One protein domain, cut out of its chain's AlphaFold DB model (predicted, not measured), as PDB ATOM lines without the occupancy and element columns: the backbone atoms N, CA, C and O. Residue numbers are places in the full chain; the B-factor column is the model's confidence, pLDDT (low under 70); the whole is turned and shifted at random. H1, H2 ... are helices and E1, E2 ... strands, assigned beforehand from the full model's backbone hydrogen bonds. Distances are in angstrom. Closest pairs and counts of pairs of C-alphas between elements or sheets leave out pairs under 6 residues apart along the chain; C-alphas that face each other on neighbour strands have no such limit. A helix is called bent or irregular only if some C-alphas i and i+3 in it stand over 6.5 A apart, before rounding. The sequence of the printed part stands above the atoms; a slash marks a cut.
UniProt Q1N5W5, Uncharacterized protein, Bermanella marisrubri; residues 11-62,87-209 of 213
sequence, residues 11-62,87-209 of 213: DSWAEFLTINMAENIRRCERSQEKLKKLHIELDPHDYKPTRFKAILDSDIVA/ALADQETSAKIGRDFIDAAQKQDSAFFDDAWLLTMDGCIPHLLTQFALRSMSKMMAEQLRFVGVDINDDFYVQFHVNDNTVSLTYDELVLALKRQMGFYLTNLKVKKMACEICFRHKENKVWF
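This is residues 11 to 62 and 87 to 209 of the 213 residues of an uncharacterized protein of Bermanella marisrubri (UniProt Q1N5W5). The model is elongated and has two lobes joined by the long helix H4: at one end a strongly twisted sheet of four strands has H1 and H4 over one face and its other face bare, and at the other end H2, H3, H5, H6 and H7 form a helical cluster, with H5 packed on residues 125 to 132 of H4. The sheet with its helices makes two layers, helices on one face of a sheet. The printed part has 175 residues with seven named helices and four named strands, in the order H1 E1 E2 H2 H3 H4 E3 E4 H5 H6 H7; the sheet is mixed, in the order E2 E1 E3 E4, and the class is mixed, helices and strands. The whole is compact, with a radius of gyration of the C-alphas of 17.9 A, and spans 60 by 32 by 30 A.

The sheet holds E1, residues 35 to 42, 20.3 A long; E2, residues 49 to 56, 20.1 A; E3, residues 152 to 162, 24.5 A, which bends by 92 degrees at residue 155; and E4, residues 165 to 167. H4, residues 125 to 147, is 32.6 A long, from C-alpha 125 at (1.881, -35.842, 196.409); it is only just irregular, with C-alphas 139 and 142 7.0 A apart, and has a kink of 44 degrees near residue 141. H1, residues 11 to 26, is 22.8 A long and begins at C-alpha 11 (11.000, -24.823, 198.210). H2, residues 91 to 108, is 26.0 A long; H5, residues 171 to 185, 20.9 A. H3 is residues 114 to 117, H6 189 to 199 and H7 203 to 209, ending at C-alpha 209 (10.919, -35.684, 202.943).

E1 and E3 are parallel, with N 40 and O 159 2.9 A apart. The hairpins E1 and E2, and E3 and E4, are antiparallel, with N 39 and O 53, and N 167 and O 160, each 2.9 A apart. H4 is on the sheet at a height of 9.8 A, and H1 is on the same face at 9.7 A. H1 touches H4, the hub, at a steep tilt of 43 degrees, closest at the C-alphas of Ala 14 and Ala 133, 4.9 A. H5 touches H4 at a shallow tilt of 31 degrees, opposite ways, closest at the C-alphas of Ile 125 and Leu 178, 6.3 A. H3 and H4 only just touch, with 3 pairs of C-alphas within 8 A, and only at the corner by their link; the closest are Trp 117 and Ile 125, 6.1 A. With residues 101 to 108 alone, H2 touches H6 at a shallow tilt of 13 degrees, closest at the C-alphas of Ala 105 and Val 191, 5.5 A. H6 and H7 only just touch, with 3 pairs of C-alphas within 8 A, closest at Cys 196 and Lys 206, 5.8 A. Every O i to N i+4 pair is within hydrogen-bond range in H1, H5, H6 and H7, against 13 of 14 in H2 and 17 of 19 in H4; H3 is too short for such a pair.

The C-alphas farthest apart, those of Ser 31 and Ser 110, are 59.9 A apart. Residues 63 to 86 are cut out, and C-alphas 62 and 87 are 30.9 A apart across the cut. Of the links that are printed whole, none is long. The mean pLDDT of the printed part is 91.3, and residues 30 to 31 are under 70.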
ATOM      1  N   ASP A  11      10.345 -25.743 197.287       94.88
ATOM      2  CA  ASP A  11      11.000 -24.823 198.210       94.88
ATOM      3  C   ASP A  11      11.512 -23.553 197.519       94.88
ATOM      4  O   ASP A  11      11.215 -22.447 197.967       94.88
ATOM      5  N   SER A  12      12.172 -23.697 196.371       92.56
ATOM      6  CA  SER A  12      12.555 -22.561 195.522       92.56
ATOM      7  C   SER A  12      11.330 -21.797 195.008       92.56
ATOM      8  O   SER A  12      11.371 -20.572 194.879       92.56
ATOM      9  N   TRP A  13      10.228 -22.497 194.719       93.38
ATOM     10  CA  TRP A  13       8.976 -21.852 194.322       93.38
ATOM     11  C   TRP A  13       8.379 -21.015 195.460       93.38
ATOM     12  O   TRP A  13       7.990 -19.874 195.219       93.38
ATOM     13  N   ALA A  14       8.380 -21.520 196.700       95.50
ATOM     14  CA  ALA A  14       7.924 -20.766 197.870       95.50
ATOM     15  C   ALA A  14       8.733 -19.475 198.085       95.50
ATOM     16  O   ALA A  14       8.153 -18.409 198.301       95.50
ATOM     17  N   GLU A  15      10.063 -19.546 197.996       94.69
ATOM     18  CA  GLU A  15      10.956 -18.382 198.115       94.69
ATOM     19  C   GLU A  15      10.650 -17.334 197.047       94.69
ATOM     20  O   GLU A  15      10.409 -16.162 197.340       94.69
ATOM     21  N   PHE A  16      10.595 -17.779 195.792       92.81
ATOM     22  CA  PHE A  16      10.298 -16.921 194.658       92.81
ATOM     23  C   PHE A  16       8.919 -16.265 194.782       92.81
ATOM     24  O   PHE A  16       8.773 -15.065 194.533       92.81
ATOM     25  N   LEU A  17       7.907 -17.034 195.176       93.81
ATOM     26  CA  LEU A  17       6.555 -16.532 195.377       93.81
ATOM     27  C   LEU A  17       6.522 -15.473 196.483       93.81
ATOM     28  O   LEU A  17       5.872 -14.445 196.313       93.81
ATOM     29  N   THR A  18       7.272 -15.681 197.569       96.31
ATOM     30  CA  THR A  18       7.397 -14.709 198.668       96.31
ATOM     31  C   THR A  18       7.954 -13.379 198.162       96.31
ATOM     32  O   THR A  18       7.373 -12.325 198.424       96.31
ATOM     33  N   ILE A  19       9.037 -13.422 197.381       94.81
ATOM     34  CA  ILE A  19       9.679 -12.225 196.820       94.81
ATOM     35  C   ILE A  19       8.729 -11.485 195.868       94.81
ATOM     36  O   ILE A  19       8.555 -10.273 195.996       94.81
ATOM     37  N   ASN A  20       8.090 -12.192 194.929       92.69
ATOM     38  CA  ASN A  20       7.176 -11.546 193.981       92.69
ATOM     39  C   ASN A  20       5.951 -10.966 194.672       92.69
ATOM     40  O   ASN A  20       5.525  -9.865 194.332       92.69
ATOM     41  N   MET A  21       5.378 -11.684 195.634       94.75
ATOM     42  CA  MET A  21       4.219 -11.204 196.373       94.75
ATOM     43  C   MET A  21       4.560  -9.935 197.160       94.75
ATOM     44  O   MET A  21       3.828  -8.951 197.074       94.75
ATOM     45  N   ALA A  22       5.703  -9.906 197.848       95.00
ATOM     46  CA  ALA A  22       6.160  -8.709 198.547       95.00
ATOM     47  C   ALA A  22       6.363  -7.520 197.591       95.00
ATOM     48  O   ALA A  22       5.990  -6.396 197.921       95.00
ATOM     49  N   GLU A  23       6.882  -7.758 196.382       92.94
ATOM     50  CA  GLU A  23       7.031  -6.716 195.358       92.94
ATOM     51  C   GLU A  23       5.681  -6.206 194.825       92.94
ATOM     52  O   GLU A  23       5.543  -5.008 194.575       92.94
ATOM     53  N   ASN A  24       4.670  -7.075 194.694       91.88
ATOM     54  CA  ASN A  24       3.299  -6.655 194.376       91.88
ATOM     55  C   ASN A  24       2.735  -5.750 195.481       91.88
ATOM     56  O   ASN A  24       2.229  -4.667 195.193       91.88
ATOM     57  N   ILE A  25       2.877  -6.157 196.743       92.25
ATOM     58  CA  ILE A  25       2.346  -5.428 197.904       92.25
ATOM     59  C   ILE A  25       3.056  -4.085 198.099       92.25
ATOM     60  O   ILE A  25       2.415  -3.087 198.417       92.25
ATOM     61  N   ARG A  26       4.372  -4.024 197.868       90.81
ATOM     62  CA  ARG A  26       5.153  -2.780 197.944       90.81
ATOM     63  C   ARG A  26       4.642  -1.700 196.988       90.81
ATOM     64  O   ARG A  26       4.842  -0.517 197.242       90.81
ATOM     65  N   ARG A  27       4.013  -2.101 195.882       88.62
ATOM     66  CA  ARG A  27       3.469  -1.203 194.853       88.62
ATOM     67  C   ARG A  27       2.030  -0.765 195.129       88.62
ATOM     68  O   ARG A  27       1.520   0.089 194.400       88.62
ATOM     69  N   CYS A  28       1.390  -1.324 196.156       86.00
ATOM     70  CA  CYS A  28       0.118  -0.816 196.644       86.00
ATOM     71  C   CYS A  28       0.324   0.551 197.310       86.00
ATOM     72  O   CYS A  28       1.283   0.759 198.056       86.00
ATOM     73  N   GLU A  29      -0.591   1.478 197.051       73.50
ATOM     74  CA  GLU A  29      -0.691   2.731 197.774       73.50
ATOM     75  C   GLU A  29      -1.157   2.432 199.194       73.50
ATOM     76  O   GLU A  29      -2.218   1.857 199.439       73.50
ATOM     77  N   ARG A  30      -0.300   2.779 200.146       68.25
ATOM     78  CA  ARG A  30      -0.519   2.551 201.565       68.25
ATOM     79  C   ARG A  30      -0.357   3.904 202.215       68.25
ATOM     80  O   ARG A  30       0.736   4.464 202.177       68.25
ATOM     81  N   SER A  31      -1.439   4.444 202.753       60.91
ATOM     82  CA  SER A  31      -1.577   5.762 203.390       60.91
ATOM     83  C   SER A  31      -0.746   5.915 204.680       60.91
ATOM     84  O   SER A  31      -1.225   6.452 205.669       60.91
ATOM     85  N   GLN A  32       0.501   5.428 204.690       70.75
ATOM     86  CA  GLN A  32       1.386   5.259 205.852       70.75
ATOM     87  C   GLN A  32       0.886   4.244 206.892       70.75
ATOM     88  O   GLN A  32       1.468   4.109 207.966       70.75
ATOM     89  N   GLU A  33      -0.159   3.483 206.568       85.75
ATOM     90  CA  GLU A  33      -0.699   2.461 207.456       85.75
ATOM     91  C   GLU A  33       0.052   1.128 207.377       85.75
ATOM     92  O   GLU A  33       0.573   0.700 206.335       85.75
ATOM     93  N   LYS A  34       0.054   0.436 208.518       92.62
ATOM     94  CA  LYS A  34       0.592  -0.912 208.652       92.62
ATOM     95  C   LYS A  34      -0.310  -1.912 207.939       92.62
ATOM     96  O   LYS A  34      -1.533  -1.853 208.044       92.62
ATOM     97  N   LEU A  35       0.303  -2.859 207.237       93.81
ATOM     98  CA  LEU A  35      -0.410  -4.002 206.684       93.81
ATOM     99  C   LEU A  35      -0.768  -4.976 207.812       93.81
ATOM    100  O   LEU A  35       0.121  -5.466 208.507       93.81
ATOM    101  N   LYS A  36      -2.052  -5.282 207.967       95.44
ATOM    102  CA  LYS A  36      -2.565  -6.208 208.985       95.44
ATOM    103  C   LYS A  36      -2.803  -7.598 208.422       95.44
ATOM    104  O   LYS A  36      -2.549  -8.598 209.082       95.44
ATOM    105  N   LYS A  37      -3.269  -7.693 207.179       95.50
ATOM    106  CA  LYS A  37      -3.657  -8.979 206.610       95.50
ATOM    107  C   LYS A  37      -3.435  -9.028 205.111       95.50
ATOM    108  O   LYS A  37      -3.671  -8.057 204.398       95.50
ATOM    109  N   LEU A  38      -3.018 -10.189 204.629       95.06
ATOM    110  CA  LEU A  38      -2.947 -10.491 203.206       95.06
ATOM    111  C   LEU A  38      -3.961 -11.585 202.867       95.06
ATOM    112  O   LEU A  38      -3.856 -12.697 203.379       95.06
ATOM    113  N   HIS A  39      -4.933 -11.283 202.008       95.06
ATOM    114  CA  HIS A  39      -5.771 -12.308 201.379       95.06
ATOM    115  C   HIS A  39      -5.139 -12.721 200.060       95.06
ATOM    116  O   HIS A  39      -4.805 -11.851 199.258       95.06
ATOM    117  N   ILE A  40      -5.027 -14.019 199.812       95.62
ATOM    118  CA  ILE A  40      -4.530 -14.565 198.550       95.62
ATOM    119  C   ILE A  40      -5.568 -15.540 198.010       95.62
ATOM    120  O   ILE A  40      -5.888 -16.526 198.671       95.62
ATOM    121  N   GLU A  41      -6.062 -15.269 196.807       95.00
ATOM    122  CA  GLU A  41      -6.915 -16.193 196.067       95.00
ATOM    123  C   GLU A  41      -6.042 -17.194 195.314       95.00
ATOM    124  O   GLU A  41      -5.067 -16.815 194.650       95.00
ATOM    125  N   LEU A  42      -6.405 -18.465 195.410       94.19
ATOM    126  CA  LEU A  42      -5.750 -19.576 194.744       94.19
ATOM    127  C   LEU A  42      -6.646 -20.114 193.628       94.19
ATOM    128  O   LEU A  42      -7.869 -20.143 193.761       94.19
ATOM    129  N   ASP A  43      -6.037 -20.581 192.544       90.62
ATOM    130  CA  ASP A  43      -6.753 -21.389 191.562       90.62
ATOM    131  C   ASP A  43      -7.227 -22.704 192.213       90.62
ATOM    132  O   ASP A  43      -6.432 -23.367 192.893       90.62
ATOM    133  N   PRO A  44      -8.494 -23.109 192.023       87.69
ATOM    134  CA  PRO A  44      -9.038 -24.309 192.651       87.69
ATOM    135  C   PRO A  44      -8.364 -25.616 192.214       87.69
ATOM    136  O   PRO A  44      -8.447 -26.587 192.958       87.69
ATOM    137  N   HIS A  45      -7.716 -25.670 191.047       83.88
ATOM    138  CA  HIS A  45      -7.178 -26.917 190.490       83.88
ATOM    139  C   HIS A  45      -5.707 -27.141 190.837       83.88
ATOM    140  O   HIS A  45      -5.286 -28.274 191.062       83.88
ATOM    141  N   ASP A  46      -4.896 -26.083 190.830       84.31
ATOM    142  CA  ASP A  46      -3.443 -26.201 191.006       84.31
ATOM    143  C   ASP A  46      -2.885 -25.380 192.172       84.31
ATOM    144  O   ASP A  46      -1.682 -25.429 192.442       84.31
ATOM    145  N   TYR A  47      -3.755 -24.667 192.893       89.19
ATOM    146  CA  TYR A  47      -3.423 -23.846 194.055       89.19
ATOM    147  C   TYR A  47      -2.400 -22.745 193.739       89.19
ATOM    148  O   TYR A  47      -1.711 -22.237 194.633       89.19
ATOM    149  N   LYS A  48      -2.293 -22.328 192.472       89.56
ATOM    150  CA  LYS A  48      -1.486 -21.163 192.119       89.56
ATOM    151  C   LYS A  48      -2.167 -19.887 192.599       89.56
ATOM    152  O   LYS A  48      -3.349 -19.687 192.332       89.56
ATOM    153  N   PRO A  49      -1.433 -18.975 193.255       92.44
ATOM    154  CA  PRO A  49      -1.951 -17.652 193.570       92.44
ATOM    155  C   PRO A  49      -2.311 -16.872 192.304       92.44
ATOM    156  O   PRO A  49      -1.470 -16.714 191.417       92.44
ATOM    157  N   THR A  50      -3.529 -16.340 192.238       91.38
ATOM    158  CA  THR A  50      -4.037 -15.596 191.070       91.38
ATOM    159  C   THR A  50      -4.168 -14.096 191.348       91.38
ATOM    160  O   THR A  50      -3.728 -13.254 190.559       91.38
ATOM    161  N   ARG A  51      -4.734 -13.742 192.504       92.19
ATOM    162  CA  ARG A  51      -4.997 -12.362 192.940       92.19
ATOM    163  C   ARG A  51      -4.863 -12.230 194.457       92.19
ATOM    164  O   ARG A  51      -4.871 -13.227 195.176       92.19
ATOM    165  N   PHE A  52      -4.732 -11.004 194.951       93.31
ATOM    166  CA  PHE A  52      -4.554 -10.726 196.377       93.31
ATOM    167  C   PHE A  52      -5.302  -9.466 196.838       93.31
ATOM    168  O   PHE A  52      -5.621  -8.603 196.022       93.31
ATOM    169  N   LYS A  53      -5.558  -9.348 198.148       92.69
ATOM    170  CA  LYS A  53      -5.928  -8.091 198.827       92.69
ATOM    171  C   LYS A  53      -4.947  -7.821 199.952       92.69
ATOM    172  O   LYS A  53      -4.767  -8.664 200.830       92.69
ATOM    173  N   ALA A  54      -4.358  -6.637 199.944       92.44
ATOM    174  CA  ALA A  54      -3.580  -6.125 201.059       92.44
ATOM    175  C   ALA A  54      -4.513  -5.308 201.963       92.44
ATOM    176  O   ALA A  54      -5.014  -4.275 201.539       92.44
ATOM    177  N   ILE A  55      -4.778  -5.781 203.179       92.62
ATOM    178  CA  ILE A  55      -5.704  -5.152 204.128       92.62
ATOM    179  C   ILE A  55      -4.895  -4.468 205.227       92.62
ATOM    180  O   ILE A  55      -4.047  -5.085 205.884       92.62
ATOM    181  N   LEU A  56      -5.146  -3.177 205.386       92.75
ATOM    182  CA  LEU A  56      -4.493  -2.292 206.339       92.75
ATOM    183  C   LEU A  56      -5.086  -2.455 207.742       92.75
ATOM    184  O   LEU A  56      -6.097  -3.126 207.936       92.75
ATOM    185  N   ASP A  57      -4.442  -1.844 208.729       91.12
ATOM    186  CA  ASP A  57      -4.881  -1.894 210.125       91.12
ATOM    187  C   ASP A  57      -6.287  -1.305 210.345       91.12
ATOM    188  O   ASP A  57      -7.057  -1.813 211.158       91.12
ATOM    189  N   SER A  58      -6.655  -0.301 209.543       88.38
ATOM    190  CA  SER A  58      -8.000   0.289 209.472       88.38
ATOM    191  C   SER A  58      -9.061  -0.602 208.804       88.38
ATOM    192  O   SER A  58     -10.191  -0.159 208.605       88.38
ATOM    193  N   ASP A  59      -8.701  -1.829 208.414       87.81
ATOM    194  CA  ASP A  59      -9.494  -2.754 207.596       87.81
ATOM    195  C   ASP A  59      -9.813  -2.230 206.172       87.81
ATOM    196  O   ASP A  59     -10.623  -2.810 205.445       87.81
ATOM    197  N   ILE A  60      -9.121  -1.174 205.727       87.62
ATOM    198  CA  ILE A  60      -9.164  -0.672 204.346       87.62
ATOM    199  C   ILE A  60      -8.270  -1.533 203.444       87.62
ATOM    200  O   ILE A  60      -7.173  -1.945 203.827       87.62
ATOM    201  N   VAL A  61      -8.715  -1.783 202.211       89.00
ATOM    202  CA  VAL A  61      -7.907  -2.467 201.193       89.00
ATOM    203  C   VAL A  61      -6.965  -1.466 200.518       89.00
ATOM    204  O   VAL A  61      -7.409  -0.460 199.970       89.00
ATOM    205  N   ALA A  62      -5.663  -1.753 200.534       86.62
ATOM    206  CA  ALA A  62      -4.648  -0.964 199.848       86.62
ATOM    207  C   ALA A  62      -4.780  -1.124 198.325       86.62
ATOM    208  O   ALA A  62      -4.758  -2.241 197.799       86.62
ATOM    209  N   ALA A  87       9.929 -24.943 187.294       77.19
ATOM    210  CA  ALA A  87       8.897 -25.271 186.325       77.19
ATOM    211  C   ALA A  87       7.470 -25.127 186.873       77.19
ATOM    212  O   ALA A  87       6.545 -25.083 186.073       77.19
ATOM    213  N   LEU A  88       7.275 -25.016 188.196       80.44
ATOM    214  CA  LEU A  88       5.944 -24.945 188.823       80.44
ATOM    215  C   LEU A  88       5.104 -23.757 188.344       80.44
ATOM    216  O   LEU A  88       3.877 -23.837 188.317       80.44
ATOM    217  N   ALA A  89       5.742 -22.664 187.923       72.75
ATOM    218  CA  ALA A  89       5.027 -21.529 187.346       72.75
ATOM    219  C   ALA A  89       4.396 -21.865 185.981       72.75
ATOM    220  O   ALA A  89       3.321 -21.352 185.670       72.75
ATOM    221  N   ASP A  90       5.006 -22.767 185.208       81.69
ATOM    222  CA  ASP A  90       4.600 -23.129 183.851       81.69
ATOM    223  C   ASP A  90       3.868 -24.481 183.811       81.69
ATOM    224  O   ASP A  90       4.398 -25.522 184.210       81.69
ATOM    225  N   GLN A  91       2.620 -24.476 183.341       79.06
ATOM    226  CA  GLN A  91       1.758 -25.661 183.385       79.06
ATOM    227  C   GLN A  91       2.247 -26.770 182.444       79.06
ATOM    228  O   GLN A  91       2.227 -27.944 182.820       79.06
ATOM    229  N   GLU A  92       2.723 -26.417 181.249       82.12
ATOM    230  CA  GLU A  92       3.182 -27.393 180.258       82.12
ATOM    231  C   GLU A  92       4.457 -28.104 180.729       82.12
ATOM    232  O   GLU A  92       4.527 -29.340 180.732       82.12
ATOM    233  N   THR A  93       5.435 -27.338 181.218       83.75
ATOM    234  CA  THR A  93       6.683 -27.871 181.773       83.75
ATOM    235  C   THR A  93       6.409 -28.701 183.024       83.75
ATOM    236  O   THR A  93       6.950 -29.801 183.156       83.75
ATOM    237  N   SER A  94       5.521 -28.243 183.913       84.00
ATOM    238  CA  SER A  94       5.117 -29.002 185.105       84.00
ATOM    239  C   SER A  94       4.468 -30.343 184.764       84.00
ATOM    240  O   SER A  94       4.780 -31.359 185.391       84.00
ATOM    241  N   ALA A  95       3.592 -30.368 183.757       85.62
ATOM    242  CA  ALA A  95       2.963 -31.596 183.286       85.62
ATOM    243  C   ALA A  95       3.988 -32.541 182.644       85.62
ATOM    244  O   ALA A  95       3.924 -33.756 182.840       85.62
ATOM    245  N   LYS A  96       4.966 -31.996 181.910       87.75
ATOM    246  CA  LYS A  96       6.062 -32.784 181.340       87.75
ATOM    247  C   LYS A  96       6.915 -33.442 182.428       87.75
ATOM    248  O   LYS A  96       7.192 -34.629 182.310       87.75
ATOM    249  N   ILE A  97       7.282 -32.714 183.484       89.25
ATOM    250  CA  ILE A  97       8.040 -33.269 184.622       89.25
ATOM    251  C   ILE A  97       7.289 -34.429 185.265       89.25
ATOM    252  O   ILE A  97       7.894 -35.457 185.558       89.25
ATOM    253  N   GLY A  98       5.976 -34.272 185.457       90.12
ATOM    254  CA  GLY A  98       5.135 -35.317 186.033       90.12
ATOM    255  C   GLY A  98       5.174 -36.595 185.200       90.12
ATOM    256  O   GLY A  98       5.471 -37.661 185.733       90.12
ATOM    257  N   ARG A  99       4.985 -36.475 183.878       90.19
ATOM    258  CA  ARG A  99       5.076 -37.608 182.940       90.19
ATOM    259  C   ARG A  99       6.460 -38.258 182.934       90.19
ATOM    260  O   ARG A  99       6.559 -39.468 183.097       90.19
ATOM    261  N   ASP A 100       7.522 -37.458 182.814       91.00
ATOM    262  CA  ASP A 100       8.902 -37.962 182.814       91.00
ATOM    263  C   ASP A 100       9.217 -38.725 184.122       91.00
ATOM    264  O   ASP A 100       9.917 -39.742 184.108       91.00
ATOM    265  N   PHE A 101       8.701 -38.245 185.263       92.50
ATOM    266  CA  PHE A 101       8.850 -38.916 186.553       92.50
ATOM    267  C   PHE A 101       8.075 -40.231 186.613       92.50
ATOM    268  O   PHE A 101       8.649 -41.232 187.038       92.50
ATOM    269  N   ILE A 102       6.810 -40.242 186.185       92.19
ATOM    270  CA  ILE A 102       5.970 -41.446 186.149       92.19
ATOM    271  C   ILE A 102       6.661 -42.544 185.332       92.19
ATOM    272  O   ILE A 102       6.876 -43.645 185.841       92.19
ATOM    273  N   ASP A 103       7.132 -42.220 184.125       91.88
ATOM    274  CA  ASP A 103       7.852 -43.158 183.256       91.88
ATOM    275  C   ASP A 103       9.117 -43.721 183.927       91.88
ATOM    276  O   ASP A 103       9.491 -44.884 183.737       91.88
ATOM    277  N   ALA A 104       9.831 -42.894 184.696       92.00
ATOM    278  CA  ALA A 104      11.017 -43.318 185.435       92.00
ATOM    279  C   ALA A 104      10.662 -44.173 186.663       92.00
ATOM    280  O   ALA A 104      11.368 -45.143 186.957       92.00
ATOM    281  N   ALA A 105       9.578 -43.838 187.363       92.31
ATOM    282  CA  ALA A 105       9.082 -44.554 188.529       92.31
ATOM    283  C   ALA A 105       8.601 -45.956 188.148       92.31
ATOM    284  O   ALA A 105       9.068 -46.924 188.744       92.31
ATOM    285  N   GLN A 106       7.802 -46.082 187.086       93.06
ATOM    286  CA  GLN A 106       7.301 -47.363 186.579       93.06
ATOM    287  C   GLN A 106       8.424 -48.327 186.157       93.06
ATOM    288  O   GLN A 106       8.307 -49.542 186.307       93.06
ATOM    289  N   LYS A 107       9.565 -47.802 185.681       93.00
ATOM    290  CA  LYS A 107      10.764 -48.615 185.384       93.00
ATOM    291  C   LYS A 107      11.437 -49.182 186.636       93.00
ATOM    292  O   LYS A 107      12.159 -50.171 186.536       93.00
ATOM    293  N   GLN A 108      11.276 -48.532 187.788       92.50
ATOM    294  CA  GLN A 108      11.828 -48.987 189.070       92.50
ATOM    295  C   GLN A 108      10.817 -49.792 189.892       92.50
ATOM    296  O   GLN A 108      11.227 -50.615 190.711       92.50
ATOM    297  N   ASP A 109       9.529 -49.531 189.693       89.69
ATOM    298  CA  ASP A 109       8.408 -50.152 190.380       89.69
ATOM    299  C   ASP A 109       7.215 -50.252 189.424       89.69
ATOM    300  O   ASP A 109       6.508 -49.275 189.188       89.69
ATOM    301  N   SER A 110       6.977 -51.442 188.873       85.94
ATOM    302  CA  SER A 110       5.891 -51.669 187.913       85.94
ATOM    303  C   SER A 110       4.490 -51.508 188.514       85.94
ATOM    304  O   SER A 110       3.517 -51.517 187.767       85.94
ATOM    305  N   ALA A 111       4.373 -51.413 189.842       84.56
ATOM    306  CA  ALA A 111       3.117 -51.150 190.540       84.56
ATOM    307  C   ALA A 111       2.903 -49.653 190.837       84.56
ATOM    308  O   ALA A 111       1.938 -49.304 191.514       84.56
ATOM    309  N   PHE A 112       3.788 -48.767 190.364       88.12
ATOM    310  CA  PHE A 112       3.618 -47.327 190.520       88.12
ATOM    311  C   PHE A 112       2.401 -46.828 189.725       88.12
ATOM    312  O   PHE A 112       2.283 -47.099 188.532       88.12
ATOM    313  N   PHE A 113       1.512 -46.086 190.390       83.56
ATOM    314  CA  PHE A 113       0.286 -45.547 189.798       83.56
ATOM    315  C   PHE A 113       0.442 -44.069 189.440       83.56
ATOM    316  O   PHE A 113       0.880 -43.264 190.262       83.56
ATOM    317  N   ASP A 114      -0.002 -43.712 188.241       79.88
ATOM    318  CA  ASP A 114       0.175 -42.379 187.651       79.88
ATOM    319  C   ASP A 114      -0.575 -41.291 188.424       79.88
ATOM    320  O   ASP A 114      -0.051 -40.193 188.619       79.88
ATOM    321  N   ASP A 115      -1.762 -41.628 188.936       77.50
ATOM    322  CA  ASP A 115      -2.616 -40.723 189.709       77.50
ATOM    323  C   ASP A 115      -1.883 -40.138 190.922       77.50
ATOM    324  O   ASP A 115      -2.122 -38.992 191.291       77.50
ATOM    325  N   ALA A 116      -0.908 -40.856 191.489       75.44
ATOM    326  CA  ALA A 116      -0.111 -40.392 192.623       75.44
ATOM    327  C   ALA A 116       0.686 -39.106 192.344       75.44
ATOM    328  O   ALA A 116       1.110 -38.419 193.285       75.44
ATOM    329  N   TRP A 117       0.936 -38.806 191.066       85.19
ATOM    330  CA  TRP A 117       1.907 -37.806 190.638       85.19
ATOM    331  C   TRP A 117       1.359 -36.801 189.619       85.19
ATOM    332  O   TRP A 117       2.071 -36.328 188.731       85.19
ATOM    333  N   LEU A 118       0.091 -36.426 189.783       80.88
ATOM    334  CA  LEU A 118      -0.559 -35.368 189.012       80.88
ATOM    335  C   LEU A 118      -0.687 -34.092 189.857       80.88
ATOM    336  O   LEU A 118      -1.314 -34.096 190.912       80.88
ATOM    337  N   LEU A 119      -0.092 -32.986 189.393       78.31
ATOM    338  CA  LEU A 119      -0.093 -31.694 190.106       78.31
ATOM    339  C   LEU A 119      -1.509 -31.126 190.302       78.31
ATOM    340  O   LEU A 119      -1.784 -30.490 191.312       78.31
ATOM    341  N   THR A 120      -2.391 -31.367 189.334       78.62
ATOM    342  CA  THR A 120      -3.763 -30.843 189.289       78.62
ATOM    343  C   THR A 120      -4.787 -31.777 189.935       78.62
ATOM    344  O   THR A 120      -5.983 -31.529 189.825       78.62
ATOM    345  N   MET A 121      -4.348 -32.902 190.507       84.81
ATOM    346  CA  MET A 121      -5.237 -33.845 191.176       84.81
ATOM    347  C   MET A 121      -5.172 -33.619 192.683       84.81
ATOM    348  O   MET A 121      -4.103 -33.703 193.297       84.81
ATOM    349  N   ASP A 122      -6.332 -33.343 193.267       85.88
ATOM    350  CA  ASP A 122      -6.458 -33.067 194.691       85.88
ATOM    351  C   ASP A 122      -5.948 -34.230 195.541       85.88
ATOM    352  O   ASP A 122      -6.263 -35.402 195.325       85.88
ATOM    353  N   GLY A 123      -5.158 -33.887 196.555       86.50
ATOM    354  CA  GLY A 123      -4.634 -34.847 197.524       86.50
ATOM    355  C   GLY A 123      -3.454 -35.691 197.038       86.50
ATOM    356  O   GLY A 123      -2.943 -36.479 197.835       86.50
ATOM    357  N   CYS A 124      -2.982 -35.521 195.802       90.88
ATOM    358  CA  CYS A 124      -1.781 -36.196 195.305       90.88
ATOM    359  C   CYS A 124      -0.498 -35.563 195.855       90.88
ATOM    360  O   CYS A 124      -0.508 -34.445 196.375       90.88
ATOM    361  N   ILE A 125       0.634 -36.273 195.756       94.12
ATOM    362  CA  ILE A 125       1.881 -35.842 196.409       94.12
ATOM    363  C   ILE A 125       2.316 -34.442 195.942       94.12
ATOM    364  O   ILE A 125       2.515 -33.587 196.805       94.12
ATOM    365  N   PRO A 126       2.407 -34.138 194.630       92.88
ATOM    366  CA  PRO A 126       2.789 -32.799 194.182       92.88
ATOM    367  C   PRO A 126       1.800 -31.711 194.627       92.88
ATOM    368  O   PRO A 126       2.229 -30.643 195.048       92.88
ATOM    369  N   HIS A 127       0.497 -32.001 194.615       91.75
ATOM    370  CA  HIS A 127      -0.542 -31.075 195.073       91.75
ATOM    371  C   HIS A 127      -0.388 -30.734 196.569       91.75
ATOM    372  O   HIS A 127      -0.401 -29.566 196.961       91.75
ATOM    373  N   LEU A 128      -0.152 -31.738 197.420       94.62
ATOM    374  CA  LEU A 128       0.130 -31.525 198.844       94.62
ATOM    375  C   LEU A 128       1.424 -30.724 199.058       94.62
ATOM    376  O   LEU A 128       1.502 -29.891 199.961       94.62
ATOM    377  N   LEU A 129       2.442 -30.935 198.223       95.88
ATOM    378  CA  LEU A 129       3.690 -30.174 198.288       95.88
ATOM    379  C   LEU A 129       3.521 -28.707 197.860       95.88
ATOM    380  O   LEU A 129       4.163 -27.839 198.459       95.88
ATOM    381  N   THR A 130       2.613 -28.398 196.928       94.56
ATOM    382  CA  THR A 130       2.196 -27.013 196.632       94.56
ATOM    383  C   THR A 130       1.644 -26.334 197.885       94.56
ATOM    384  O   THR A 130       2.042 -25.217 198.221       94.56
ATOM    385  N   GLN A 131       0.793 -27.028 198.642       95.06
ATOM    386  CA  GLN A 131       0.233 -26.514 199.895       95.06
ATOM    387  C   GLN A 131       1.314 -26.268 200.963       95.06
ATOM    388  O   GLN A 131       1.306 -25.230 201.633       95.06
ATOM    389  N   PHE A 132       2.302 -27.162 201.085       97.00
ATOM    390  CA  PHE A 132       3.473 -26.919 201.939       97.00
ATOM    391  C   PHE A 132       4.262 -25.681 201.507       97.00
ATOM    392  O   PHE A 132       4.685 -24.903 202.362       97.00
ATOM    393  N   ALA A 133       4.445 -25.470 200.204       96.19
ATOM    394  CA  ALA A 133       5.148 -24.306 199.683       96.19
ATOM    395  C   ALA A 133       4.400 -22.992 199.968       96.19
ATOM    396  O   ALA A 133       5.019 -22.035 200.435       96.19
ATOM    397  N   LEU A 134       3.075 -22.955 199.801       96.88
ATOM    398  CA  LEU A 134       2.238 -21.809 200.191       96.88
ATOM    399  C   LEU A 134       2.363 -21.498 201.687       96.88
ATOM    400  O   LEU A 134       2.519 -20.343 202.087       96.88
ATOM    401  N   ARG A 135       2.371 -22.542 202.520       96.62
ATOM    402  CA  ARG A 135       2.567 -22.420 203.967       96.62
ATOM    403  C   ARG A 135       3.971 -21.918 204.337       96.62
ATOM    404  O   ARG A 135       4.140 -21.228 205.341       96.62
ATOM    405  N   SER A 136       4.997 -22.294 203.581       96.69
ATOM    406  CA  SER A 136       6.351 -21.761 203.763       96.69
ATOM    407  C   SER A 136       6.416 -20.292 203.354       96.69
ATOM    408  O   SER A 136       6.957 -19.479 204.100       96.69
ATOM    409  N   MET A 137       5.794 -19.932 202.230       96.62
ATOM    410  CA  MET A 137       5.690 -18.546 201.780       96.62
ATOM    411  C   MET A 137       4.993 -17.659 202.820       96.62
ATOM    412  O   MET A 137       5.516 -16.596 203.155       96.62
ATOM    413  N   SER A 138       3.877 -18.106 203.411       96.94
ATOM    414  CA  SER A 138       3.173 -17.310 204.427       96.94
ATOM    415  C   SER A 138       4.029 -17.036 205.664       96.94
ATOM    416  O   SER A 138       3.986 -15.933 206.207       96.94
ATOM    417  N   LYS A 139       4.861 -18.003 206.073       96.50
ATOM    418  CA  LYS A 139       5.817 -17.841 207.179       96.50
ATOM    419  C   LYS A 139       6.935 -16.846 206.870       96.50
ATOM    420  O   LYS A 139       7.355 -16.128 207.770       96.50
ATOM    421  N   MET A 140       7.421 -16.818 205.631       97.12
ATOM    422  CA  MET A 140       8.501 -15.914 205.206       97.12
ATOM    423  C   MET A 140       8.000 -14.494 204.901       97.12
ATOM    424  O   MET A 140       8.785 -13.547 204.877       97.12
ATOM    425  N   MET A 141       6.690 -14.325 204.692       97.19
ATOM    426  CA  MET A 141       6.104 -13.076 204.204       97.19
ATOM    427  C   MET A 141       6.394 -11.872 205.103       97.19
ATOM    428  O   MET A 141       6.758 -10.814 204.603       97.19
ATOM    429  N   ALA A 142       6.262 -12.020 206.423       96.56
ATOM    430  CA  ALA A 142       6.451 -10.913 207.361       96.56
ATOM    431  C   ALA A 142       7.872 -10.326 207.295       96.56
ATOM    432  O   ALA A 142       8.052  -9.108 207.258       96.56
ATOM    433  N   GLU A 143       8.884 -11.194 207.253       96.56
ATOM    434  CA  GLU A 143      10.285 -10.787 207.123       96.56
ATOM    435  C   GLU A 143      10.542 -10.136 205.763       96.56
ATOM    436  O   GLU A 143      11.105  -9.042 205.696       96.56
ATOM    437  N   GLN A 144      10.053 -10.757 204.686       96.81
ATOM    438  CA  GLN A 144      10.251 -10.247 203.334       96.81
ATOM    439  C   GLN A 144       9.579  -8.884 203.116       96.81
ATOM    440  O   GLN A 144      10.155  -8.012 202.466       96.81
ATOM    441  N   LEU A 145       8.382  -8.672 203.668       95.75
ATOM    442  CA  LEU A 145       7.682  -7.390 203.601       95.75
ATOM    443  C   LEU A 145       8.482  -6.283 204.293       95.75
ATOM    444  O   LEU A 145       8.733  -5.241 203.686       95.75
ATOM    445  N   ARG A 146       8.968  -6.532 205.512       95.06
ATOM    446  CA  ARG A 146       9.825  -5.575 206.232       95.06
ATOM    447  C   ARG A 146      11.107  -5.276 205.459       95.06
ATOM    448  O   ARG A 146      11.495  -4.115 205.359       95.06
ATOM    449  N   PHE A 147      11.729  -6.298 204.866       95.25
ATOM    450  CA  PHE A 147      12.934  -6.139 204.050       95.25
ATOM    451  C   PHE A 147      12.720  -5.183 202.868       95.25
ATOM    452  O   PHE A 147      13.594  -4.372 202.564       95.25
ATOM    453  N   VAL A 148      11.549  -5.228 202.227       93.31
ATOM    454  CA  VAL A 148      11.218  -4.335 201.105       93.31
ATOM    455  C   VAL A 148      10.586  -3.001 201.539       93.31
ATOM    456  O   VAL A 148      10.079  -2.259 200.695       93.31
ATOM    457  N   GLY A 149      10.630  -2.676 202.836       91.81
ATOM    458  CA  GLY A 149      10.154  -1.408 203.396       91.81
ATOM    459  C   GLY A 149       8.645  -1.341 203.635       91.81
ATOM    460  O   GLY A 149       8.080  -0.251 203.687       91.81
ATOM    461  N   VAL A 150       7.966  -2.488 203.745       92.38
ATOM    462  CA  VAL A 150       6.539  -2.544 204.071       92.38
ATOM    463  C   VAL A 150       6.354  -2.656 205.580       92.38
ATOM    464  O   VAL A 150       6.653  -3.692 206.170       92.38
ATOM    465  N   ASP A 151       5.791  -1.613 206.197       92.81
ATOM    466  CA  ASP A 151       5.371  -1.678 207.600       92.81
ATOM    467  C   ASP A 151       4.192  -2.642 207.791       92.81
ATOM    468  O   ASP A 151       3.199  -2.568 207.066       92.81
ATOM    469  N   ILE A 152       4.280  -3.525 208.782       94.38
ATOM    470  CA  ILE A 152       3.249  -4.528 209.085       94.38
ATOM    471  C   ILE A 152       2.819  -4.442 210.552       94.38
ATOM    472  O   ILE A 152       3.590  -3.974 211.396       94.38
ATOM    473  N   ASN A 153       1.593  -4.873 210.851       94.19
ATOM    474  CA  ASN A 153       1.115  -5.049 212.221       94.19
ATOM    475  C   ASN A 153       1.846  -6.240 212.882       94.19
ATOM    476  O   ASN A 153       2.355  -7.133 212.199       94.19
ATOM    477  N   ASP A 154       1.934  -6.239 214.209       91.88
ATOM    478  CA  ASP A 154       2.505  -7.322 215.009       91.88
ATOM    479  C   ASP A 154       1.676  -8.612 214.901       91.88
ATOM    480  O   ASP A 154       2.236  -9.706 214.970       91.88
ATOM    481  N   ASP A 155       0.365  -8.492 214.669       94.12
ATOM    482  CA  ASP A 155      -0.559  -9.608 214.430       94.12
ATOM    483  C   ASP A 155      -0.721  -9.966 212.939       94.12
ATOM    484  O   ASP A 155      -1.655 -10.683 212.567       94.12
ATOM    485  N   PHE A 156       0.196  -9.494 212.082       96.19
ATOM    486  CA  PHE A 156       0.120  -9.713 210.643       96.19
ATOM    487  C   PHE A 156      -0.011 -11.195 210.276       96.19
ATOM    488  O   PHE A 156       0.768 -12.043 210.724       96.19
ATOM    489  N   TYR A 157      -0.943 -11.497 209.369       96.06
ATOM    490  CA  TYR A 157      -1.135 -12.853 208.870       96.06
ATOM    491  C   TYR A 157      -1.554 -12.921 207.401       96.06
ATOM    492  O   TYR A 157      -2.083 -11.977 206.807       96.06
ATOM    493  N   VAL A 158      -1.325 -14.094 206.812       97.19
ATOM    494  CA  VAL A 158      -1.727 -14.435 205.445       97.19
ATOM    495  C   VAL A 158      -2.888 -15.422 205.506       97.19
ATOM    496  O   VAL A 158      -2.826 -16.404 206.247       97.19
ATOM    497  N   GLN A 159      -3.928 -15.178 204.717       96.69
ATOM    498  CA  GLN A 159      -5.083 -16.056 204.572       96.69
ATOM    499  C   GLN A 159      -5.265 -16.446 203.105       96.69
ATOM    500  O   GLN A 159      -5.283 -15.586 202.224       96.69
ATOM    501  N   PHE A 160      -5.422 -17.743 202.864       96.94
ATOM    502  CA  PHE A 160      -5.654 -18.306 201.539       96.94
ATOM    503  C   PHE A 160      -7.140 -18.561 201.312       96.94
ATOM    504  O   PHE A 160      -7.844 -18.951 202.248       96.94
ATOM    505  N   HIS A 161      -7.592 -18.371 200.078       95.12
ATOM    506  CA  HIS A 161      -8.970 -18.602 199.661       95.12
ATOM    507  C   HIS A 161      -9.028 -19.352 198.333       95.12
ATOM    508  O   HIS A 161      -8.144 -19.195 197.493       95.12
ATOM    509  N   VAL A 162     -10.066 -20.168 198.171       93.12
ATOM    510  CA  VAL A 162     -10.451 -20.810 196.911       93.12
ATOM    511  C   VAL A 162     -11.952 -20.613 196.738       93.12
ATOM    512  O   VAL A 162     -12.734 -21.126 197.546       93.12
ATOM    513  N   ASN A 163     -12.364 -19.898 195.691       87.62
ATOM    514  CA  ASN A 163     -13.770 -19.581 195.420       87.62
ATOM    515  C   ASN A 163     -14.459 -18.994 196.667       87.62
ATOM    516  O   ASN A 163     -15.488 -19.505 197.112       87.62
ATOM    517  N   ASP A 164     -13.818 -17.999 197.289       82.06
ATOM    518  CA  ASP A 164     -14.254 -17.312 198.519       82.06
ATOM    519  C   ASP A 164     -14.298 -18.170 199.801       82.06
ATOM    520  O   ASP A 164     -14.655 -17.679 200.876       82.06
ATOM    521  N   ASN A 165     -13.883 -19.438 199.737       91.88
ATOM    522  CA  ASN A 165     -13.749 -20.288 200.916       91.88
ATOM    523  C   ASN A 165     -12.334 -20.209 201.476       91.88
ATOM    524  O   ASN A 165     -11.358 -20.445 200.766       91.88
ATOM    525  N   THR A 166     -12.223 -19.954 202.781       93.44
ATOM    526  CA  THR A 166     -10.929 -19.972 203.468       93.44
ATOM    527  C   THR A 166     -10.317 -21.368 203.434       93.44
ATOM    528  O   THR A 166     -10.941 -22.343 203.850       93.44
ATOM    529  N   VAL A 167      -9.055 -21.439 203.023       93.00
ATOM    530  CA  VAL A 167      -8.262 -22.668 203.014       93.00
ATOM    531  C   VAL A 167      -7.345 -22.694 204.235       93.00
ATOM    532  O   VAL A 167      -6.520 -21.797 204.430       93.00
ATOM    533  N   SER A 168      -7.469 -23.740 205.057       90.38
ATOM    534  CA  SER A 168      -6.544 -23.995 206.165       90.38
ATOM    535  C   SER A 168      -5.397 -24.886 205.703       90.38
ATOM    536  O   SER A 168      -5.618 -26.004 205.248       90.38
ATOM    537  N   LEU A 169      -4.162 -24.403 205.845       93.06
ATOM    538  CA  LEU A 169      -2.939 -25.135 205.495       93.06
ATOM    539  C   LEU A 169      -2.197 -25.587 206.764       93.06
ATOM    540  O   LEU A 169      -1.048 -25.200 207.022       93.06
ATOM    541  N   THR A 170      -2.875 -26.365 207.607       94.00
ATOM    542  CA  THR A 170      -2.333 -26.847 208.886       94.00
ATOM    543  C   THR A 170      -1.182 -27.823 208.652       94.00
ATOM    544  O   THR A 170      -1.299 -28.760 207.869       94.00
ATOM    545  N   TYR A 171      -0.059 -27.652 209.361       95.06
ATOM    546  CA  TYR A 171       1.119 -28.512 209.162       95.06
ATOM    547  C   TYR A 171       0.814 -29.992 209.426       95.06
ATOM    548  O   TYR A 171       1.158 -30.836 208.607       95.06
ATOM    549  N   ASP A 172       0.150 -30.295 210.543       95.88
ATOM    550  CA  ASP A 172      -0.091 -31.678 210.962       95.88
ATOM    551  C   ASP A 172      -1.038 -32.415 210.007       95.88
ATOM    552  O   ASP A 172      -0.790 -33.571 209.666       95.88
ATOM    553  N   GLU A 173      -2.071 -31.728 209.511       95.12
ATOM    554  CA  GLU A 173      -3.013 -32.270 208.523       95.12
ATOM    555  C   GLU A 173      -2.308 -32.563 207.196       95.12
ATOM    556  O   GLU A 173      -2.431 -33.664 206.654       95.12
ATOM    557  N   LEU A 174      -1.491 -31.619 206.714       96.25
ATOM    558  CA  LEU A 174      -0.709 -31.790 205.490       96.25
ATOM    559  C   LEU A 174       0.314 -32.922 205.617       96.25
ATOM    560  O   LEU A 174       0.470 -33.720 204.694       96.25
ATOM    561  N   VAL A 175       1.004 -33.029 206.758       97.25
ATOM    562  CA  VAL A 175       1.972 -34.109 207.003       97.25
ATOM    563  C   VAL A 175       1.266 -35.456 207.053       97.25
ATOM    564  O   VAL A 175       1.774 -36.423 206.483       97.25
ATOM    565  N   LEU A 176       0.112 -35.544 207.713       96.31
ATOM    566  CA  LEU A 176      -0.662 -36.779 207.783       96.31
ATOM    567  C   LEU A 176      -1.134 -37.218 206.392       96.31
ATOM    568  O   LEU A 176      -0.956 -38.384 206.028       96.31
ATOM    569  N   ALA A 177      -1.679 -36.289 205.603       95.31
ATOM    570  CA  ALA A 177      -2.099 -36.546 204.230       95.31
ATOM    571  C   ALA A 177      -0.918 -36.991 203.355       95.31
ATOM    572  O   ALA A 177      -1.005 -38.014 202.675       95.31
ATOM    573  N   LEU A 178       0.214 -36.287 203.438       96.38
ATOM    574  CA  LEU A 178       1.408 -36.605 202.660       96.38
ATOM    575  C   LEU A 178       1.958 -37.988 203.020       96.38
ATOM    576  O   LEU A 178       2.184 -38.796 202.126       96.38
ATOM    577  N   LYS A 179       2.098 -38.306 204.313       96.19
ATOM    578  CA  LYS A 179       2.531 -39.639 204.770       96.19
ATOM    579  C   LYS A 179       1.631 -40.746 204.234       96.19
ATOM    580  O   LYS A 179       2.130 -41.779 203.800       96.19
ATOM    581  N   ARG A 180       0.313 -40.533 204.235       94.25
ATOM    582  CA  ARG A 180      -0.641 -41.506 203.694       94.25
ATOM    583  C   ARG A 180      -0.379 -41.769 202.211       94.25
ATOM    584  O   ARG A 180      -0.284 -42.926 201.825       94.25
ATOM    585  N   GLN A 181      -0.219 -40.720 201.407       93.50
ATOM    586  CA  GLN A 181       0.073 -40.865 199.977       93.50
ATOM    587  C   GLN A 181       1.429 -41.532 199.728       93.50
ATOM    588  O   GLN A 181       1.547 -42.443 198.911       93.50
ATOM    589  N   MET A 182       2.457 -41.132 200.476       93.81
ATOM    590  CA  MET A 182       3.796 -41.714 200.366       93.81
ATOM    591  C   MET A 182       3.815 -43.198 200.748       93.81
ATOM    592  O   MET A 182       4.479 -43.980 200.073       93.81
ATOM    593  N   GLY A 183       3.037 -43.603 201.755       91.56
ATOM    594  CA  GLY A 183       2.898 -45.004 202.156       91.56
ATOM    595  C   GLY A 183       2.241 -45.895 201.097       91.56
ATOM    596  O   GLY A 183       2.495 -47.096 201.085       91.56
ATOM    597  N   PHE A 184       1.437 -45.328 200.191       89.00
ATOM    598  CA  PHE A 184       0.871 -46.069 199.059       89.00
ATOM    599  C   PHE A 184       1.800 -46.082 197.845       89.00
ATOM    600  O   PHE A 184       1.962 -47.125 197.218       89.00
ATOM    601  N   TYR A 185       2.418 -44.943 197.522       89.12
ATOM    602  CA  TYR A 185       3.039 -44.744 196.208       89.12
ATOM    603  C   TYR A 185       4.567 -44.634 196.221       89.12
ATOM    604  O   TYR A 185       5.199 -44.803 195.183       89.12
ATOM    605  N   LEU A 186       5.194 -44.373 197.373       92.38
ATOM    606  CA  LEU A 186       6.648 -44.192 197.508       92.38
ATOM    607  C   LEU A 186       7.303 -45.233 198.431       92.38
ATOM    608  O   LEU A 186       8.319 -44.951 199.071       92.38
ATOM    609  N   THR A 187       6.761 -46.452 198.472       90.62
ATOM    610  CA  THR A 187       7.336 -47.577 199.236       90.62
ATOM    611  C   THR A 187       8.698 -48.015 198.682       90.62
ATOM    612  O   THR A 187       9.596 -48.401 199.435       90.62
ATOM    613  N   ASN A 188       8.904 -47.898 197.367       93.81
ATOM    614  CA  ASN A 188      10.195 -48.135 196.736       93.81
ATOM    615  C   ASN A 188      11.164 -46.976 197.019       93.81
ATOM    616  O   ASN A 188      11.017 -45.863 196.509       93.81
ATOM    617  N   LEU A 189      12.229 -47.257 197.779       95.00
ATOM    618  CA  LEU A 189      13.213 -46.249 198.184       95.00
ATOM    619  C   LEU A 189      13.892 -45.541 196.998       95.00
ATOM    620  O   LEU A 189      14.273 -44.376 197.122       95.00
ATOM    621  N   LYS A 190      14.069 -46.212 195.851       95.69
ATOM    622  CA  LYS A 190      14.633 -45.569 194.654       95.69
ATOM    623  C   LYS A 190      13.657 -44.548 194.080       95.69
ATOM    624  O   LYS A 190      14.073 -43.431 193.793       95.69
ATOM    625  N   VAL A 191      12.374 -44.903 193.985       94.69
ATOM    626  CA  VAL A 191      11.308 -43.991 193.536       94.69
ATOM    627  C   VAL A 191      11.187 -42.803 194.481       94.69
ATOM    628  O   VAL A 191      11.202 -41.660 194.032       94.69
ATOM    629  N   LYS A 192      11.215 -43.046 195.794       95.88
ATOM    630  CA  LYS A 192      11.213 -41.985 196.807       95.88
ATOM    631  C   LYS A 192      12.401 -41.027 196.680       95.88
ATOM    632  O   LYS A 192      12.227 -39.818 196.791       95.88
ATOM    633  N   LYS A 193      13.606 -41.545 196.416       96.38
ATOM    634  CA  LYS A 193      14.791 -40.708 196.159       96.38
ATOM    635  C   LYS A 193      14.632 -39.876 194.887       96.38
ATOM    636  O   LYS A 193      14.961 -38.698 194.913       96.38
ATOM    637  N   MET A 194      14.103 -40.453 193.805       94.88
ATOM    638  CA  MET A 194      13.818 -39.699 192.576       94.88
ATOM    639  C   MET A 194      12.813 -38.573 192.839       94.88
ATOM    640  O   MET A 194      13.079 -37.432 192.474       94.88
ATOM    641  N   ALA A 195      11.718 -38.874 193.545       94.75
ATOM    642  CA  ALA A 195      10.713 -37.902 193.970       94.75
ATOM    643  C   ALA A 195      11.345 -36.760 194.784       94.75
ATOM    644  O   ALA A 195      11.150 -35.586 194.488       94.75
ATOM    645  N   CYS A 196      12.178 -37.103 195.765       96.31
ATOM    646  CA  CYS A 196      12.894 -36.135 196.589       96.31
ATOM    647  C   CYS A 196      13.758 -35.168 195.758       96.31
ATOM    648  O   CYS A 196      13.782 -33.969 196.036       96.31
ATOM    649  N   GLU A 197      14.464 -35.680 194.750       94.56
ATOM    650  CA  GLU A 197      15.358 -34.889 193.898       94.56
ATOM    651  C   GLU A 197      14.618 -33.970 192.922       94.56
ATOM    652  O   GLU A 197      15.155 -32.927 192.559       94.56
ATOM    653  N   ILE A 198      13.398 -34.319 192.503       93.44
ATOM    654  CA  ILE A 198      12.582 -33.437 191.654       93.44
ATOM    655  C   ILE A 198      11.779 -32.418 192.465       93.44
ATOM    656  O   ILE A 198      11.468 -31.341 191.957       93.44
ATOM    657  N   CYS A 199      11.428 -32.742 193.711       94.88
ATOM    658  CA  CYS A 199      10.569 -31.911 194.550       94.88
ATOM    659  C   CYS A 199      11.323 -30.818 195.306       94.88
ATOM    660  O   CYS A 199      10.721 -29.786 195.596       94.88
ATOM    661  N   PHE A 200      12.598 -31.022 195.644       95.94
ATOM    662  CA  PHE A 200      13.318 -30.123 196.544       95.94
ATOM    663  C   PHE A 200      14.713 -29.790 196.048       95.94
ATOM    664  O   PHE A 200      15.482 -30.670 195.651       95.94
ATOM    665  N   ARG A 201      15.079 -28.520 196.203       94.44
ATOM    666  CA  ARG A 201      16.450 -28.058 196.016       94.44
ATOM    667  C   ARG A 201      17.251 -28.162 197.312       94.44
ATOM    668  O   ARG A 201      18.397 -28.618 197.284       94.44
ATOM    669  N   HIS A 202      16.665 -27.745 198.434       94.56
ATOM    670  CA  HIS A 202      17.372 -27.572 199.702       94.56
ATOM    671  C   HIS A 202      17.563 -28.877 200.454       94.56
ATOM    672  O   HIS A 202      16.687 -29.744 200.506       94.56
ATOM    673  N   LYS A 203      18.733 -29.006 201.081       96.69
ATOM    674  CA  LYS A 203      19.142 -30.241 201.749       96.69
ATOM    675  C   LYS A 203      18.241 -30.569 202.937       96.69
ATOM    676  O   LYS A 203      17.926 -31.741 203.128       96.69
ATOM    677  N   GLU A 204      17.809 -29.577 203.712       96.50
ATOM    678  CA  GLU A 204      16.938 -29.792 204.871       96.50
ATOM    679  C   GLU A 204      15.594 -30.394 204.451       96.50
ATOM    680  O   GLU A 204      15.146 -31.374 205.045       96.50
ATOM    681  N   ASN A 205      14.994 -29.874 203.375       96.94
ATOM    682  CA  ASN A 205      13.716 -30.367 202.861       96.94
ATOM    683  C   ASN A 205      13.843 -31.773 202.276       96.94
ATOM    684  O   ASN A 205      12.969 -32.611 202.496       96.94
ATOM    685  N   LYS A 206      14.967 -32.069 201.609       97.62
ATOM    686  CA  LYS A 206      15.279 -33.432 201.162       97.62
ATOM    687  C   LYS A 206      15.371 -34.404 202.337       97.62
ATOM    688  O   LYS A 206      14.772 -35.476 202.301       97.62
ATOM    689  N   VAL A 207      16.092 -34.032 203.397       98.06
ATOM    690  CA  VAL A 207      16.223 -34.858 204.610       98.06
ATOM    691  C   VAL A 207      14.860 -35.076 205.265       98.06
ATOM    692  O   VAL A 207      14.517 -36.216 205.583       98.06
ATOM    693  N   TRP A 208      14.065 -34.016 205.415       97.56
ATOM    694  CA  TRP A 208      12.711 -34.098 205.958       97.56
ATOM    695  C   TRP A 208      11.828 -35.042 205.137       97.56
ATOM    696  O   TRP A 208      11.285 -35.996 205.693       97.56
ATOM    697  N   PHE A 209      11.746 -34.854 203.820       97.56
ATOM    698  CA  PHE A 209      10.919 -35.684 202.943       97.56
ATOM    699  C   PHE A 209      11.336 -37.159 202.981       97.56
ATOM    700  O   PHE A 209      10.501 -38.057 203.087       97.56
TER     701      PHE A 209